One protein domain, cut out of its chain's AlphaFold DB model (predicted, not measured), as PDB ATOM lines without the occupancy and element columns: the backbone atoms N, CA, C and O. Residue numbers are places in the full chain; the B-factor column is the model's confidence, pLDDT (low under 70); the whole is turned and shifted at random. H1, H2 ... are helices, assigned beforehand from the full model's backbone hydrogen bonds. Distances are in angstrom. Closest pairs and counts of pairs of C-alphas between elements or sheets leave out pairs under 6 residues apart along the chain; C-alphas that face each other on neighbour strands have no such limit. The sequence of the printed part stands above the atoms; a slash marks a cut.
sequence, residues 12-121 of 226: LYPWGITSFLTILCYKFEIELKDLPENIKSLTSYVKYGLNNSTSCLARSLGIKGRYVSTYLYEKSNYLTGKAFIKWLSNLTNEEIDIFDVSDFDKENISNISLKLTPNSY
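AT A GLANCE: This is residues 12 to 121 of the 226 residues of an uncharacterized protein of candidate division Zixibacteria bacterium (UniProt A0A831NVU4). An elongated string of mostly crossed helices has H1 at one end, H4 in the middle and H7 with H8 toward the other end. H3 bridges H1 and H4, H5 packs across H4, and the centres of H4, H6 and H8 make a triangle. The printed part has 110 residues with eight named helices, H1 to H8 in order, and no named strand; its class is all helix. It is only just loose, close to compact, with a radius of gyration of the C-alphas of 15.9 A and spans of 51 by 29 by 23 A.

HOW THE PARTS SIT: H1, residues 12 to 28, touches H3, residues 42 to 48, with residues 13 to 18 alone, at a shallow tilt of 12 degrees, opposite ways; the closest C-alphas, of Pro 14 and Thr 43, are 4.8 A apart. H2, residues 37 to 40, is close to H1 but not clearly touching, the closest C-alphas, of Leu 21 and Lys 40, being 7.9 A apart. H3 touches the hub H4, residues 53 to 61, at a steep tilt of 49 degrees, closest at C-alphas 44 and 56, 6.1 A. H4 touches H5, residues 66 to 75, at a steep tilt of 63 degrees, closest at C-alphas 55 and 69, 4.8 A. H6, residues 81 to 88, only just touches H4, with 3 pairs of C-alphas within 8 A, the closest being 54 and 81, 6.7 A. H8, residues 103 to 116, only just touches H6, also with 3 pairs, closest at C-alphas 88 and 113, 5.7 A. H7, residues 93 to 97, touches H8, closest at C-alphas 96 and 106, 6.0 A. Every O i to N i+4 pair is within hydrogen-bond range in H1 and H3 to H8; H2 is too short for one.

IN THESE COORDINATES: H1 begins at C-alpha 12 (140.448, 45.431, -2.508) and is 24.4 A long. H8 measures 19.8 A and ends at C-alpha 116 (137.750, 71.968, 8.142).

THE WHOLE: The farthest C-alphas, of Lys 27 and Glu 94, are 51.2 A apart. The printed part has no cut and no long link. Residues 117 to 121 are under 70 in pLDDT.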
ATOM      1  N   LEU A  12     141.628  46.066  -1.916       84.00
ATOM      2  CA  LEU A  12     140.448  45.431  -2.508       84.00
ATOM      3  C   LEU A  12     139.416  44.991  -1.464       84.00
ATOM      4  O   LEU A  12     138.237  44.885  -1.798       84.00
ATOM      5  N   TYR A  13     139.810  44.762  -0.204       87.56
ATOM      6  CA  TYR A  13     138.865  44.328   0.837       87.56
ATOM      7  C   TYR A  13     137.728  45.338   1.063       87.56
ATOM      8  O   TYR A  13     136.569  44.916   1.046       87.56
ATOM      9  N   PRO A  14     137.987  46.657   1.195       88.38
ATOM     10  CA  PRO A  14     136.921  47.655   1.248       88.38
ATOM     11  C   PRO A  14     135.944  47.585   0.062       88.38
ATOM     12  O   PRO A  14     134.735  47.720   0.251       88.38
ATOM     13  N   TRP A  15     136.440  47.347  -1.156       86.94
ATOM     14  CA  TRP A  15     135.596  47.251  -2.353       86.94
ATOM     15  C   TRP A  15     134.748  45.979  -2.367       86.94
ATOM     16  O   TRP A  15     133.556  46.045  -2.672       86.94
ATOM     17  N   GLY A  16     135.328  44.844  -1.973       91.44
ATOM     18  CA  GLY A  16     134.600  43.586  -1.824       91.44
ATOM     19  C   GLY A  16     133.476  43.692  -0.792       91.44
ATOM     20  O   GLY A  16     132.341  43.318  -1.078       91.44
ATOM     21  N   ILE A  17     133.759  44.288   0.370       91.12
ATOM     22  CA  ILE A  17     132.764  44.494   1.435       91.12
ATOM     23  C   ILE A  17     131.655  45.441   0.969       91.12
ATOM     24  O   ILE A  17     130.481  45.142   1.155       91.12
ATOM     25  N   THR A  18     132.003  46.549   0.312       91.25
ATOM     26  CA  THR A  18     131.008  47.504  -0.208       91.25
ATOM     27  C   THR A  18     130.088  46.850  -1.243       91.25
ATOM     28  O   THR A  18     128.872  47.036  -1.200       91.25
ATOM     29  N   SER A  19     130.651  46.027  -2.133       92.00
ATOM     30  CA  SER A  19     129.881  45.274  -3.131       92.00
ATOM     31  C   SER A  19     128.947  44.262  -2.465       92.00
ATOM     32  O   SER A  19     127.765  44.201  -2.797       92.00
ATOM     33  N   PHE A  20     129.447  43.521  -1.473       93.88
ATOM     34  CA  PHE A  20     128.646  42.579  -0.693       93.88
ATOM     35  C   PHE A  20     127.478  43.268   0.027       93.88
ATOM     36  O   PHE A  20     126.346  42.807  -0.088       93.88
ATOM     37  N   LEU A  21     127.726  44.388   0.715       92.75
ATOM     38  CA  LEU A  21     126.680  45.153   1.402       92.75
ATOM     39  C   LEU A  21     125.620  45.671   0.426       92.75
ATOM     40  O   LEU A  21     124.435  45.622   0.732       92.75
ATOM     41  N   THR A  22     126.033  46.102  -0.767       92.50
ATOM     42  CA  THR A  22     125.112  46.567  -1.813       92.50
ATOM     43  C   THR A  22     124.203  45.436  -2.303       92.50
ATOM     44  O   THR A  22     122.989  45.613  -2.387       92.50
ATOM     45  N   ILE A  23     124.767  44.252  -2.569       94.44
ATOM     46  CA  ILE A  23     124.001  43.059  -2.969       94.44
ATOM     47  C   ILE A  23     123.061  42.616  -1.842       94.44
ATOM     48  O   ILE A  23     121.916  42.252  -2.101       94.44
ATOM     49  N   LEU A  24     123.528  42.663  -0.594       93.88
ATOM     50  CA  LEU A  24     122.732  42.332   0.582       93.88
ATOM     51  C   LEU A  24     121.529  43.275   0.712       93.88
ATOM     52  O   LEU A  24     120.401  42.798   0.779       93.88
ATOM     53  N   CYS A  25     121.746  44.591   0.660       94.62
ATOM     54  CA  CYS A  25     120.680  45.597   0.652       94.62
ATOM     55  C   CYS A  25     119.651  45.337  -0.453       94.62
ATOM     56  O   CYS A  25     118.456  45.285  -0.177       94.62
ATOM     57  N   TYR A  26     120.118  45.078  -1.678       95.38
ATOM     58  CA  TYR A  26     119.248  44.754  -2.806       95.38
ATOM     59  C   TYR A  26     118.408  43.493  -2.552       95.38
ATOM     60  O   TYR A  26     117.199  43.505  -2.754       95.38
ATOM     61  N   LYS A  27     119.021  42.409  -2.057       96.38
ATOM     62  CA  LYS A  27     118.340  41.123  -1.828       96.38
ATOM     63  C   LYS A  27     117.297  41.182  -0.709       96.38
ATOM     64  O   LYS A  27     116.369  40.372  -0.705       96.38
ATOM     65  N   PHE A  28     117.493  42.057   0.272       94.12
ATOM     66  CA  PHE A  28     116.585  42.222   1.408       94.12
ATOM     67  C   PHE A  28     115.605  43.387   1.240       94.12
ATOM     68  O   PHE A  28     114.781  43.572   2.127       94.12
ATOM     69  N   GLU A  29     115.670  44.131   0.130       94.50
ATOM     70  CA  GLU A  29     114.849  45.328  -0.114       94.50
ATOM     71  C   GLU A  29     115.012  46.395   0.989       94.50
ATOM     72  O   GLU A  29     114.070  47.088   1.363       94.50
ATOM     73  N   ILE A  30     116.233  46.528   1.521       93.88
ATOM     74  CA  ILE A  30     116.591  47.494   2.573       93.88
ATOM     75  C   ILE A  30     117.582  48.503   1.994       93.88
ATOM     76  O   ILE A  30     118.514  48.125   1.280       93.88
ATOM     77  N   GLU A  31     117.449  49.785   2.330       92.00
ATOM     78  CA  GLU A  31     118.448  50.778   1.939       92.00
ATOM     79  C   GLU A  31     119.702  50.713   2.828       92.00
ATOM     80  O   GLU A  31     119.647  50.433   4.024       92.00
ATOM     81  N   LEU A  32     120.867  51.061   2.272       85.75
ATOM     82  CA  LEU A  32     122.141  51.054   3.009       85.75
ATOM     83  C   LEU A  32     122.107  51.924   4.281       85.75
ATOM     84  O   LEU A  32     122.781  51.619   5.266       85.75
ATOM     85  N   LYS A  33     121.326  53.011   4.264       86.88
ATOM     86  CA  LYS A  33     121.171  53.935   5.399       86.88
ATOM     87  C   LYS A  33     120.489  53.280   6.608       86.88
ATOM     88  O   LYS A  33     120.775  53.689   7.731       86.88
ATOM     89  N   ASP A  34     119.651  52.273   6.360       90.88
ATOM     90  CA  ASP A  34     118.839  51.581   7.364       90.88
ATOM     91  C   ASP A  34     119.591  50.401   8.000       90.88
ATOM     92  O   ASP A  34     119.127  49.805   8.973       90.88
ATOM     93  N   LEU A  35     120.781  50.063   7.486       89.88
ATOM     94  CA  LEU A  35     121.635  49.061   8.107       89.88
ATOM     95  C   LEU A  35     122.171  49.542   9.468       89.88
ATOM     96  O   LEU A  35     122.538  50.715   9.620       89.88
ATOM     97  N   PRO A  36     122.339  48.618  10.432       89.31
ATOM     98  CA  PRO A  36     123.045  48.882  11.678       89.31
ATOM     99  C   PRO A  36     124.424  49.521  11.453       89.31
ATOM    100  O   PRO A  36     125.166  49.143  10.543       89.31
ATOM    101  N   GLU A  37     124.795  50.467  12.317       83.50
ATOM    102  CA  GLU A  37     126.008  51.284  12.161       83.50
ATOM    103  C   GLU A  37     127.294  50.446  12.076       83.50
ATOM    104  O   GLU A  37     128.196  50.749  11.297       83.50
ATOM    105  N   ASN A  38     127.362  49.349  12.830       85.75
ATOM    106  CA  ASN A  38     128.482  48.406  12.817       85.75
ATOM    107  C   ASN A  38     128.647  47.670  11.476       85.75
ATOM    108  O   ASN A  38     129.771  47.333  11.110       85.75
ATOM    109  N   ILE A  39     127.554  47.439  10.744       88.50
ATOM    110  CA  ILE A  39     127.565  46.809   9.418       88.50
ATOM    111  C   ILE A  39     127.853  47.866   8.350       88.50
ATOM    112  O   ILE A  39     128.732  47.681   7.510       88.50
ATOM    113  N   LYS A  40     127.169  49.010   8.424       88.38
ATOM    114  CA  LYS A  40     127.333  50.135   7.495       88.38
ATOM    115  C   LYS A  40     128.765  50.681   7.482       88.38
ATOM    116  O   LYS A  40     129.298  50.996   6.421       88.38
ATOM    117  N   SER A  41     129.415  50.747   8.646       89.12
ATOM    118  CA  SER A  41     130.789  51.247   8.795       89.12
ATOM    119  C   SER A  41     131.876  50.179   8.596       89.12
ATOM    120  O   SER A  41     133.065  50.500   8.676       89.12
ATOM    121  N   LEU A  42     131.518  48.927   8.281       90.19
ATOM    122  CA  LEU A  42     132.462  47.805   8.189       90.19
ATOM    123  C   LEU A  42     133.590  48.054   7.175       90.19
ATOM    124  O   LEU A  42     134.760  47.794   7.459       90.19
ATOM    125  N   THR A  43     133.258  48.624   6.016       89.88
ATOM    126  CA  THR A  43     134.237  49.026   4.995       89.88
ATOM    127  C   THR A  43     135.288  49.980   5.568       89.88
ATOM    128  O   THR A  43     136.486  49.806   5.335       89.88
ATOM    129  N   SER A  44     134.856  50.973   6.347       90.56
ATOM    130  CA  SER A  44     135.736  51.958   6.983       90.56
ATOM    131  C   SER A  44     136.592  51.332   8.082       90.56
ATOM    132  O   SER A  44     137.775  51.656   8.186       90.56
ATOM    133  N   TYR A  45     136.032  50.398   8.856       92.69
ATOM    134  CA  TYR A  45     136.759  49.661   9.891       92.69
ATOM    135  C   TYR A  45     137.907  48.851   9.309       92.69
ATOM    136  O   TYR A  45     139.038  48.953   9.782       92.69
ATOM    137  N   VAL A  46     137.649  48.121   8.223       90.94
ATOM    138  CA  VAL A  46     138.678  47.345   7.525       90.94
ATOM    139  C   VAL A  46     139.704  48.262   6.860       90.94
ATOM    140  O   VAL A  46     140.904  48.031   6.992       90.94
ATOM    141  N   LYS A  47     139.259  49.340   6.201       89.81
ATOM    142  CA  LYS A  47     140.145  50.300   5.524       89.81
ATOM    143  C   LYS A  47     141.114  50.990   6.485       89.81
ATOM    144  O   LYS A  47     142.283  51.171   6.154       89.81
ATOM    145  N   TYR A  48     140.626  51.427   7.644       90.62
ATOM    146  CA  TYR A  48     141.408  52.235   8.581       90.62
ATOM    147  C   TYR A  48     141.973  51.440   9.763       90.62
ATOM    148  O   TYR A  48     142.823  51.967  10.482       90.62
ATOM    149  N   GLY A  49     141.554  50.185   9.943       90.44
ATOM    150  CA  GLY A  49     141.984  49.318  11.040       90.44
ATOM    151  C   GLY A  49     141.537  49.835  12.406       90.44
ATOM    152  O   GLY A  49     142.339  49.839  13.340       90.44
ATOM    153  N   LEU A  50     140.302  50.334  12.491       92.56
ATOM    154  CA  LEU A  50     139.673  50.915  13.683       92.56
ATOM    155  C   LEU A  50     138.282  50.298  13.871       92.56
ATOM    156  O   LEU A  50     137.701  49.793  12.918       92.56
ATOM    157  N   ASN A  51     137.744  50.340  15.087       90.75
ATOM    158  CA  ASN A  51     136.461  49.724  15.453       90.75
ATOM    159  C   ASN A  51     135.364  50.747  15.806       90.75
ATOM    160  O   ASN A  51     134.299  50.363  16.282       90.75
ATOM    161  N   ASN A  52     135.628  52.038  15.596       91.31
ATOM    162  CA  ASN A  52     134.700  53.124  15.885       91.31
ATOM    163  C   ASN A  52     134.545  54.043  14.668       91.31
ATOM    164  O   ASN A  52     135.531  54.415  14.023       91.31
ATOM    165  N   SER A  53     133.299  54.401  14.351       92.44
ATOM    166  CA  SER A  53     132.954  55.178  13.159       92.44
ATOM    167  C   SER A  53     133.509  56.601  13.203       92.44
ATOM    168  O   SER A  53     133.976  57.088  12.175       92.44
ATOM    169  N   THR A  54     133.563  57.244  14.374       94.19
ATOM    170  CA  THR A  54     134.172  58.570  14.542       94.19
ATOM    171  C   THR A  54     135.688  58.526  14.378       94.19
ATOM    172  O   THR A  54     136.250  59.374  13.687       94.19
ATOM    173  N   SER A  55     136.378  57.525  14.924       95.69
ATOM    174  CA  SER A  55     137.825  57.389  14.694       95.69
ATOM    175  C   SER A  55     138.126  57.150  13.205       95.69
ATOM    176  O   SER A  55     139.082  57.698  12.654       95.69
ATOM    177  N   CYS A  56     137.280  56.385  12.508       94.75
ATOM    178  CA  CYS A  56     137.341  56.262  11.049       94.75
ATOM    179  C   CYS A  56     137.045  57.581  10.326       94.75
ATOM    180  O   CYS A  56     137.706  57.886   9.330       94.75
ATOM    181  N   LEU A  57     136.093  58.373  10.822       94.12
ATOM    182  CA  LEU A  57     135.798  59.707  10.308       94.12
ATOM    183  C   LEU A  57     137.036  60.603  10.430       94.12
ATOM    184  O   LEU A  57     137.463  61.151   9.420       94.12
ATOM    185  N   ALA A  58     137.691  60.661  11.591       95.12
ATOM    186  CA  ALA A  58     138.932  61.417  11.785       95.12
ATOM    187  C   ALA A  58     140.025  61.020  10.771       95.12
ATOM    188  O   ALA A  58     140.633  61.885  10.135       95.12
ATOM    189  N   ARG A  59     140.214  59.713  10.525       95.56
ATOM    190  CA  ARG A  59     141.129  59.216   9.477       95.56
ATOM    191  C   ARG A  59     140.732  59.690   8.082       95.56
ATOM    192  O   ARG A  59     141.606  60.027   7.286       95.56
ATOM    193  N   SER A  60     139.436  59.702   7.773       93.12
ATOM    194  CA  SER A  60     138.923  60.157   6.476       93.12
ATOM    195  C   SER A  60     139.090  61.664   6.257       93.12
ATOM    196  O   SER A  60     139.322  62.077   5.126       93.12
ATOM    197  N   LEU A  61     139.061  62.461   7.333       91.75
ATOM    198  CA  LEU A  61     139.305  63.907   7.305       91.75
ATOM    199  C   LEU A  61     140.793  64.260   7.141       91.75
ATOM    200  O   LEU A  61     141.116  65.396   6.814       91.75
ATOM    201  N   GLY A  62     141.698  63.293   7.334       92.94
ATOM    202  CA  GLY A  62     143.135  63.461   7.104       92.94
ATOM    203  C   GLY A  62     144.020  63.348   8.348       92.94
ATOM    204  O   GLY A  62     145.222  63.608   8.251       92.94
ATOM    205  N   ILE A  63     143.475  62.928   9.495       96.00
ATOM    206  CA  ILE A  63     144.289  62.555  10.661       96.00
ATOM    207  C   ILE A  63     145.070  61.284  10.324       96.00
ATOM    208  O   ILE A  63     144.490  60.273   9.922       96.00
ATOM    209  N   LYS A  64     146.398  61.312  10.441       92.56
ATOM    210  CA  LYS A  64     147.287  60.249   9.943       92.56
ATOM    211  C   LYS A  64     147.373  59.047  10.890       92.56
ATOM    212  O   LYS A  64     147.367  57.902  10.432       92.56
ATOM    213  N   GLY A  65     147.429  59.288  12.197       92.38
ATOM    214  CA  GLY A  65     147.607  58.249  13.213       92.38
ATOM    215  C   GLY A  65     146.308  57.536  13.601       92.38
ATOM    216  O   GLY A  65     145.290  58.178  13.855       92.38
ATOM    217  N   ARG A  66     146.347  56.198  13.717       94.06
ATOM    218  CA  ARG A  66     145.241  55.407  14.305       94.06
ATOM    219  C   ARG A  66     145.033  55.753  15.777       94.06
ATOM    220  O   ARG A  66     143.911  56.032  16.172       94.06
ATOM    221  N   TYR A  67     146.130  55.786  16.536       95.06
ATOM    222  CA  TYR A  67     146.138  56.192  17.941       95.06
ATOM    223  C   TYR A  67     145.525  57.584  18.115       95.06
ATOM    224  O   TYR A  67     144.545  57.728  18.832       95.06
ATOM    225  N   VAL A  68     146.015  58.568  17.354       95.75
ATOM    226  CA  VAL A  68     145.519  59.953  17.380       95.75
ATOM    227  C   VAL A  68     144.031  60.035  17.048       95.75
ATOM    228  O   VAL A  68     143.292  60.770  17.685       95.75
ATOM    229  N   SER A  69     143.560  59.250  16.077       96.38
ATOM    230  CA  SER A  69     142.139  59.238  15.707       96.38
ATOM    231  C   SER A  69     141.246  58.743  16.850       96.38
ATOM    232  O   SER A  69     140.189  59.319  17.089       96.38
ATOM    233  N   THR A  70     141.675  57.703  17.572       95.94
ATOM    234  CA  THR A  70     140.977  57.218  18.775       95.94
ATOM    235  C   THR A  70     141.093  58.209  19.929       95.94
ATOM    236  O   THR A  70     140.097  58.502  20.580       95.94
ATOM    237  N   TYR A  71     142.273  58.797  20.120       95.94
ATOM    238  CA  TYR A  71     142.516  59.817  21.133       95.94
ATOM    239  C   TYR A  71     141.602  61.035  20.955       95.94
ATOM    240  O   TYR A  71     140.967  61.481  21.903       95.94
ATOM    241  N   LEU A  72     141.472  61.555  19.729       94.88
ATOM    242  CA  LEU A  72     140.573  62.671  19.422       94.88
ATOM    243  C   LEU A  72     139.110  62.309  19.673       94.88
ATOM    244  O   LEU A  72     138.353  63.143  20.161       94.88
ATOM    245  N   TYR A  73     138.703  61.077  19.368       94.88
ATOM    246  CA  TYR A  73     137.358  60.608  19.685       94.88
ATOM    247  C   TYR A  73     137.097  60.641  21.201       94.88
ATOM    248  O   TYR A  73     136.085  61.197  21.629       94.88
ATOM    249  N   GLU A  74     138.034  60.159  22.016       93.94
ATOM    250  CA  GLU A  74     137.947  60.222  23.483       93.94
ATOM    251  C   GLU A  74     137.962  61.669  24.002       93.94
ATOM    252  O   GLU A  74     137.114  62.046  24.812       93.94
ATOM    253  N   LYS A  75     138.862  62.522  23.491       92.94
ATOM    254  CA  LYS A  75     138.962  63.943  23.874       92.94
ATOM    255  C   LYS A  75     137.768  64.781  23.461       92.94
ATOM    256  O   LYS A  75     137.429  65.731  24.157       92.94
ATOM    257  N   SER A  76     137.094  64.397  22.385       89.00
ATOM    258  CA  SER A  76     135.830  65.009  21.997       89.00
ATOM    259  C   SER A  76     134.680  64.646  22.939       89.00
ATOM    260  O   SER A  76     133.575  65.116  22.719       89.00
ATOM    261  N   ASN A  77     134.905  63.821  23.971       92.19
ATOM    262  CA  ASN A  77     133.862  63.212  24.793       92.19
ATOM    263  C   ASN A  77     132.907  62.347  23.952       92.19
ATOM    264  O   ASN A  77     131.685  62.442  24.056       92.19
ATOM    265  N   TYR A  78     133.490  61.510  23.089       91.75
ATOM    266  CA  TYR A  78     132.780  60.532  22.268       91.75
ATOM    267  C   TYR A  78     131.748  61.135  21.297       91.75
ATOM    268  O   TYR A  78     130.737  60.505  20.975       91.75
ATOM    269  N   LEU A  79     131.993  62.352  20.797       89.81
ATOM    270  CA  LEU A  79     131.129  62.969  19.790       89.81
ATOM    271  C   LEU A  79     131.112  62.154  18.491       89.81
ATOM    272  O   LEU A  79     132.048  61.428  18.151       89.81
ATOM    273  N   THR A  80     130.031  62.292  17.728       89.50
ATOM    274  CA  THR A  80     129.836  61.564  16.469       89.50
ATOM    275  C   THR A  80     129.418  62.495  15.336       89.50
ATOM    276  O   THR A  80     128.893  63.594  15.550       89.50
ATOM    277  N   GLY A  81     129.684  62.067  14.098       85.19
ATOM    278  CA  GLY A  81     129.232  62.739  12.880       85.19
ATOM    279  C   GLY A  81     129.551  64.239  12.846       85.19
ATOM    280  O   GLY A  81     130.690  64.659  13.043       85.19
ATOM    281  N   LYS A  82     128.524  65.062  12.598       84.38
ATOM    282  CA  LYS A  82     128.663  66.524  12.470       84.38
ATOM    283  C   LYS A  82     129.167  67.198  13.747       84.38
ATOM    284  O   LYS A  82     129.892  68.183  13.651       84.38
ATOM    285  N   ALA A  83     128.800  66.685  14.922       78.38
ATOM    286  CA  ALA A  83     129.222  67.276  16.189       78.38
ATOM    287  C   ALA A  83     130.733  67.113  16.398       78.38
ATOM    288  O   ALA A  83     131.399  68.063  16.799       78.38
ATOM    289  N   PHE A  84     131.282  65.953  16.023       89.56
ATOM    290  CA  PHE A  84     132.725  65.722  16.030       89.56
ATOM    291  C   PHE A  84     133.461  66.633  15.041       89.56
ATOM    292  O   PHE A  84     134.470  67.228  15.399       89.56
ATOM    293  N   ILE A  85     132.939  66.796  13.819       87.00
ATOM    294  CA  ILE A  85     133.542  67.686  12.809       87.00
ATOM    295  C   ILE A  85     133.570  69.133  13.313       87.00
ATOM    296  O   ILE A  85     134.602  69.788  13.212       87.00
ATOM    297  N   LYS A  86     132.461  69.611  13.896       81.56
ATOM    298  CA  LYS A  86     132.379  70.952  14.487       81.56
ATOM    299  C   LYS A  86     133.351  71.115  15.653       81.56
ATOM    300  O   LYS A  86     133.948  72.171  15.793       81.56
ATOM    301  N   TRP A  87     133.499  70.107  16.505       87.81
ATOM    302  CA  TRP A  87     134.485  70.145  17.584       87.81
ATOM    303  C   TRP A  87     135.911  70.226  17.025       87.81
ATOM    304  O   TRP A  87     136.655  71.133  17.383       87.81
ATOM    305  N   LEU A  88     136.247  69.354  16.070       89.00
ATOM    306  CA  LEU A  88     137.570  69.284  15.452       89.00
ATOM    307  C   LEU A  88     137.950  70.585  14.732       89.00
ATOM    308  O   LEU A  88     139.102  70.988  14.812       89.00
ATOM    309  N   SER A  89     136.998  71.254  14.072       86.50
ATOM    310  CA  SER A  89     137.229  72.537  13.390       86.50
ATOM    311  C   SER A  89     137.375  73.734  14.337       86.50
ATOM    312  O   SER A  89     137.693  74.826  13.885       86.50
ATOM    313  N   ASN A  90     137.045  73.581  15.623       79.62
ATOM    314  CA  ASN A  90     137.075  74.668  16.608       79.62
ATOM    315  C   ASN A  90     138.235  74.551  17.610       79.62
ATOM    316  O   ASN A  90     138.351  75.421  18.482       79.62
ATOM    317  N   LEU A  91     139.070  73.511  17.474       80.88
ATOM    318  CA  LEU A  91     140.260  73.304  18.298       80.88
ATOM    319  C   LEU A  91     141.239  74.469  18.141       80.88
ATOM    320  O   LEU A  91     141.615  74.815  17.018       80.88
ATOM    321  N   THR A  92     141.666  75.046  19.262       78.00
ATOM    322  CA  THR A  92     142.732  76.056  19.292       78.00
ATOM    323  C   THR A  92     144.112  75.409  19.337       78.00
ATOM    324  O   THR A  92     144.259  74.254  19.733       78.00
ATOM    325  N   ASN A  93     145.148  76.169  18.972       78.88
ATOM    326  CA  ASN A  93     146.530  75.707  19.135       78.88
ATOM    327  C   ASN A  93     146.849  75.410  20.611       78.88
ATOM    328  O   ASN A  93     147.453  74.386  20.888       78.88
ATOM    329  N   GLU A  94     146.344  76.215  21.553       78.06
ATOM    330  CA  GLU A  94     146.507  75.969  22.995       78.06
ATOM    331  C   GLU A  94     145.889  74.631  23.438       78.06
ATOM    332  O   GLU A  94     146.499  73.879  24.194       78.06
ATOM    333  N   GLU A  95     144.689  74.297  22.946       80.75
ATOM    334  CA  GLU A  95     144.047  73.008  23.231       80.75
ATOM    335  C   GLU A  95     144.841  71.841  22.631       80.75
ATOM    336  O   GLU A  95     145.017  70.810  23.284       80.75
ATOM    337  N   ILE A  96     145.344  72.010  21.405       88.38
ATOM    338  CA  ILE A  96     146.160  71.008  20.706       88.38
ATOM    339  C   ILE A  96     147.510  70.813  21.411       88.38
ATOM    340  O   ILE A  96     147.989  69.682  21.510       88.38
ATOM    341  N   ASP A  97     148.106  71.874  21.948       87.12
ATOM    342  CA  ASP A  97     149.396  71.825  22.636       87.12
ATOM    343  C   ASP A  97     149.336  71.001  23.926       87.12
ATOM    344  O   ASP A  97     150.312  70.322  24.261       87.12
ATOM    345  N   ILE A  98     148.179  70.980  24.595       92.50
ATOM    346  CA  ILE A  98     147.916  70.173  25.798       92.50
ATOM    347  C   ILE A  98     147.734  68.682  25.458       92.50
ATOM    348  O   ILE A  98     147.791  67.827  26.347       92.50
ATOM    349  N   PHE A  99     147.511  68.322  24.190       92.94
ATOM    350  CA  PHE A  99     147.322  66.924  23.818       92.94
ATOM    351  C   PHE A  99     148.599  66.098  24.000       92.94
ATOM    352  O   PHE A  99     149.694  66.474  23.584       92.94
ATOM    353  N   ASP A 100     148.410  64.911  24.574       93.50
ATOM    354  CA  ASP A 100     149.445  63.901  24.802       93.50
ATOM    355  C   ASP A 100     149.679  63.071  23.527       93.50
ATOM    356  O   ASP A 100     149.347  61.885  23.424       93.50
ATOM    357  N   VAL A 101     150.155  63.761  22.492       93.81
ATOM    358  CA  VAL A 101     150.499  63.223  21.170       93.81
ATOM    359  C   VAL A 101     151.789  63.880  20.674       93.81
ATOM    360  O   VAL A 101     152.220  64.901  21.206       93.81
ATOM    361  N   SER A 102     152.423  63.297  19.653       94.81
ATOM    362  CA  SER A 102     153.672  63.842  19.110       94.81
ATOM    363  C   SER A 102     153.470  65.220  18.470       94.81
ATOM    364  O   SER A 102     152.390  65.506  17.954       94.81
ATOM    365  N   ASP A 103     154.514  66.050  18.418       92.56
ATOM    366  CA  ASP A 103     154.438  67.373  17.773       92.56
ATOM    367  C   ASP A 103     154.040  67.278  16.292       92.56
ATOM    368  O   ASP A 103     153.275  68.097  15.788       92.56
ATOM    369  N   PHE A 104     154.466  66.213  15.606       93.31
ATOM    370  CA  PHE A 104     154.029  65.919  14.239       93.31
ATOM    371  C   PHE A 104     152.517  65.662  14.147       93.31
ATOM    372  O   PHE A 104     151.857  66.076  13.189       93.31
ATOM    373  N   ASP A 105     151.948  64.966  15.132       94.88
ATOM    374  CA  ASP A 105     150.509  64.725  15.191       94.88
ATOM    375  C   ASP A 105     149.748  66.004  15.555       94.88
ATOM    376  O   ASP A 105     148.702  66.257  14.960       94.88
ATOM    377  N   LYS A 106     150.285  66.845  16.450       92.94
ATOM    378  CA  LYS A 106     149.736  68.178  16.761       92.94
ATOM    379  C   LYS A 106     149.672  69.055  15.516       92.94
ATOM    380  O   LYS A 106     148.612  69.592  15.195       92.94
ATOM    381  N   GLU A 107     150.759  69.114  14.752       90.44
ATOM    382  CA  GLU A 107     150.811  69.833  13.479       90.44
ATOM    383  C   GLU A 107     149.790  69.266  12.480       90.44
ATOM    384  O   GLU A 107     149.089  70.007  11.787       90.44
ATOM    385  N   ASN A 108     149.642  67.937  12.412       94.81
ATOM    386  CA  ASN A 108     148.622  67.316  11.573       94.81
ATOM    387  C   ASN A 108     147.204  67.703  12.016       94.81
ATOM    388  O   ASN A 108     146.395  68.023  11.147       94.81
ATOM    389  N   ILE A 109     146.904  67.691  13.316       93.19
ATOM    390  CA  ILE A 109     145.596  68.077  13.865       93.19
ATOM    391  C   ILE A 109     145.301  69.541  13.550       93.19
ATOM    392  O   ILE A 109     144.232  69.820  13.011       93.19
ATOM    393  N   SER A 110     146.245  70.448  13.807       88.31
ATOM    394  CA  SER A 110     146.089  71.883  13.532       88.31
ATOM    395  C   SER A 110     145.810  72.133  12.046       88.31
ATOM    396  O   SER A 110     144.810  72.755  11.686       88.31
ATOM    397  N   ASN A 111     146.589  71.510  11.155       86.94
ATOM    398  CA  ASN A 111     146.372  71.594   9.710       86.94
ATOM    399  C   ASN A 111     144.996  71.072   9.262       86.94
ATOM    400  O   ASN A 111     144.412  71.607   8.321       86.94
ATOM    401  N   ILE A 112     144.487  69.999   9.877       89.38
ATOM    402  CA  ILE A 112     143.153  69.473   9.555       89.38
ATOM    403  C   ILE A 112     142.059  70.372  10.132       89.38
ATOM    404  O   ILE A 112     141.110  70.659   9.410       89.38
ATOM    405  N   SER A 113     142.207  70.857  11.367       85.38
ATOM    406  CA  SER A 113     141.294  71.829  11.984       85.38
ATOM    407  C   SER A 113     141.109  73.038  11.066       85.38
ATOM    408  O   SER A 113     139.995  73.296  10.614       85.38
ATOM    409  N   LEU A 114     142.215  73.659  10.633       81.19
ATOM    410  CA  LEU A 114     142.213  74.805   9.718       81.19
ATOM    411  C   LEU A 114     141.557  74.511   8.362       81.19
ATOM    412  O   LEU A 114     140.866  75.367   7.819       81.19
ATOM    413  N   LYS A 115     141.749  73.311   7.800       82.44
ATOM    414  CA  LYS A 115     141.105  72.907   6.534       82.44
ATOM    415  C   LYS A 115     139.602  72.680   6.671       82.44
ATOM    416  O   LYS A 115     138.881  72.811   5.683       82.44
ATOM    417  N   LEU A 116     139.154  72.250   7.849       79.00
ATOM    418  CA  LEU A 116     137.750  71.968   8.142       79.00
ATOM    419  C   LEU A 116     136.984  73.210   8.560       79.00
ATOM    420  O   LEU A 116     135.764  73.227   8.391       79.00
ATOM    421  N   THR A 117     137.677  74.222   9.079       67.94
ATOM    422  CA  THR A 117     137.131  75.562   9.246       67.94
ATOM    423  C   THR A 117     136.579  75.999   7.892       67.94
ATOM    424  O   THR A 117     137.346  76.164   6.940       67.94
ATOM    425  N   PRO A 118     135.246  76.101   7.740       52.88
ATOM    426  CA  PRO A 118     134.676  76.422   6.453       52.88
ATOM    427  C   PRO A 118     135.241  77.766   5.995       52.88
ATOM    428  O   PRO A 118     135.354  78.704   6.784       52.88
ATOM    429  N   ASN A 119     135.504  77.890   4.693       44.66
ATOM    430  CA  ASN A 119     135.771  79.173   4.032       44.66
ATOM    431  C   ASN A 119     134.689  80.243   4.333       44.66
ATOM    432  O   ASN A 119     134.862  81.391   3.939       44.66
ATOM    433  N   SER A 120     133.596  79.904   5.035       42.22
ATOM    434  CA  SER A 120     132.613  80.852   5.564       42.22
ATOM    435  C   SER A 120     133.158  81.785   6.649       42.22
ATOM    436  O   SER A 120     132.453  82.711   7.017       42.22
ATOM    437  N   TYR A 121     134.386  81.603   7.142       44.56
ATOM    438  CA  TYR A 121     135.055  82.649   7.928       44.56
ATOM    439  C   TYR A 121     135.676  83.759   7.057       44.56
ATOM    440  O   TYR A 121     136.188  84.728   7.600       44.56
TER     441      TYR A 121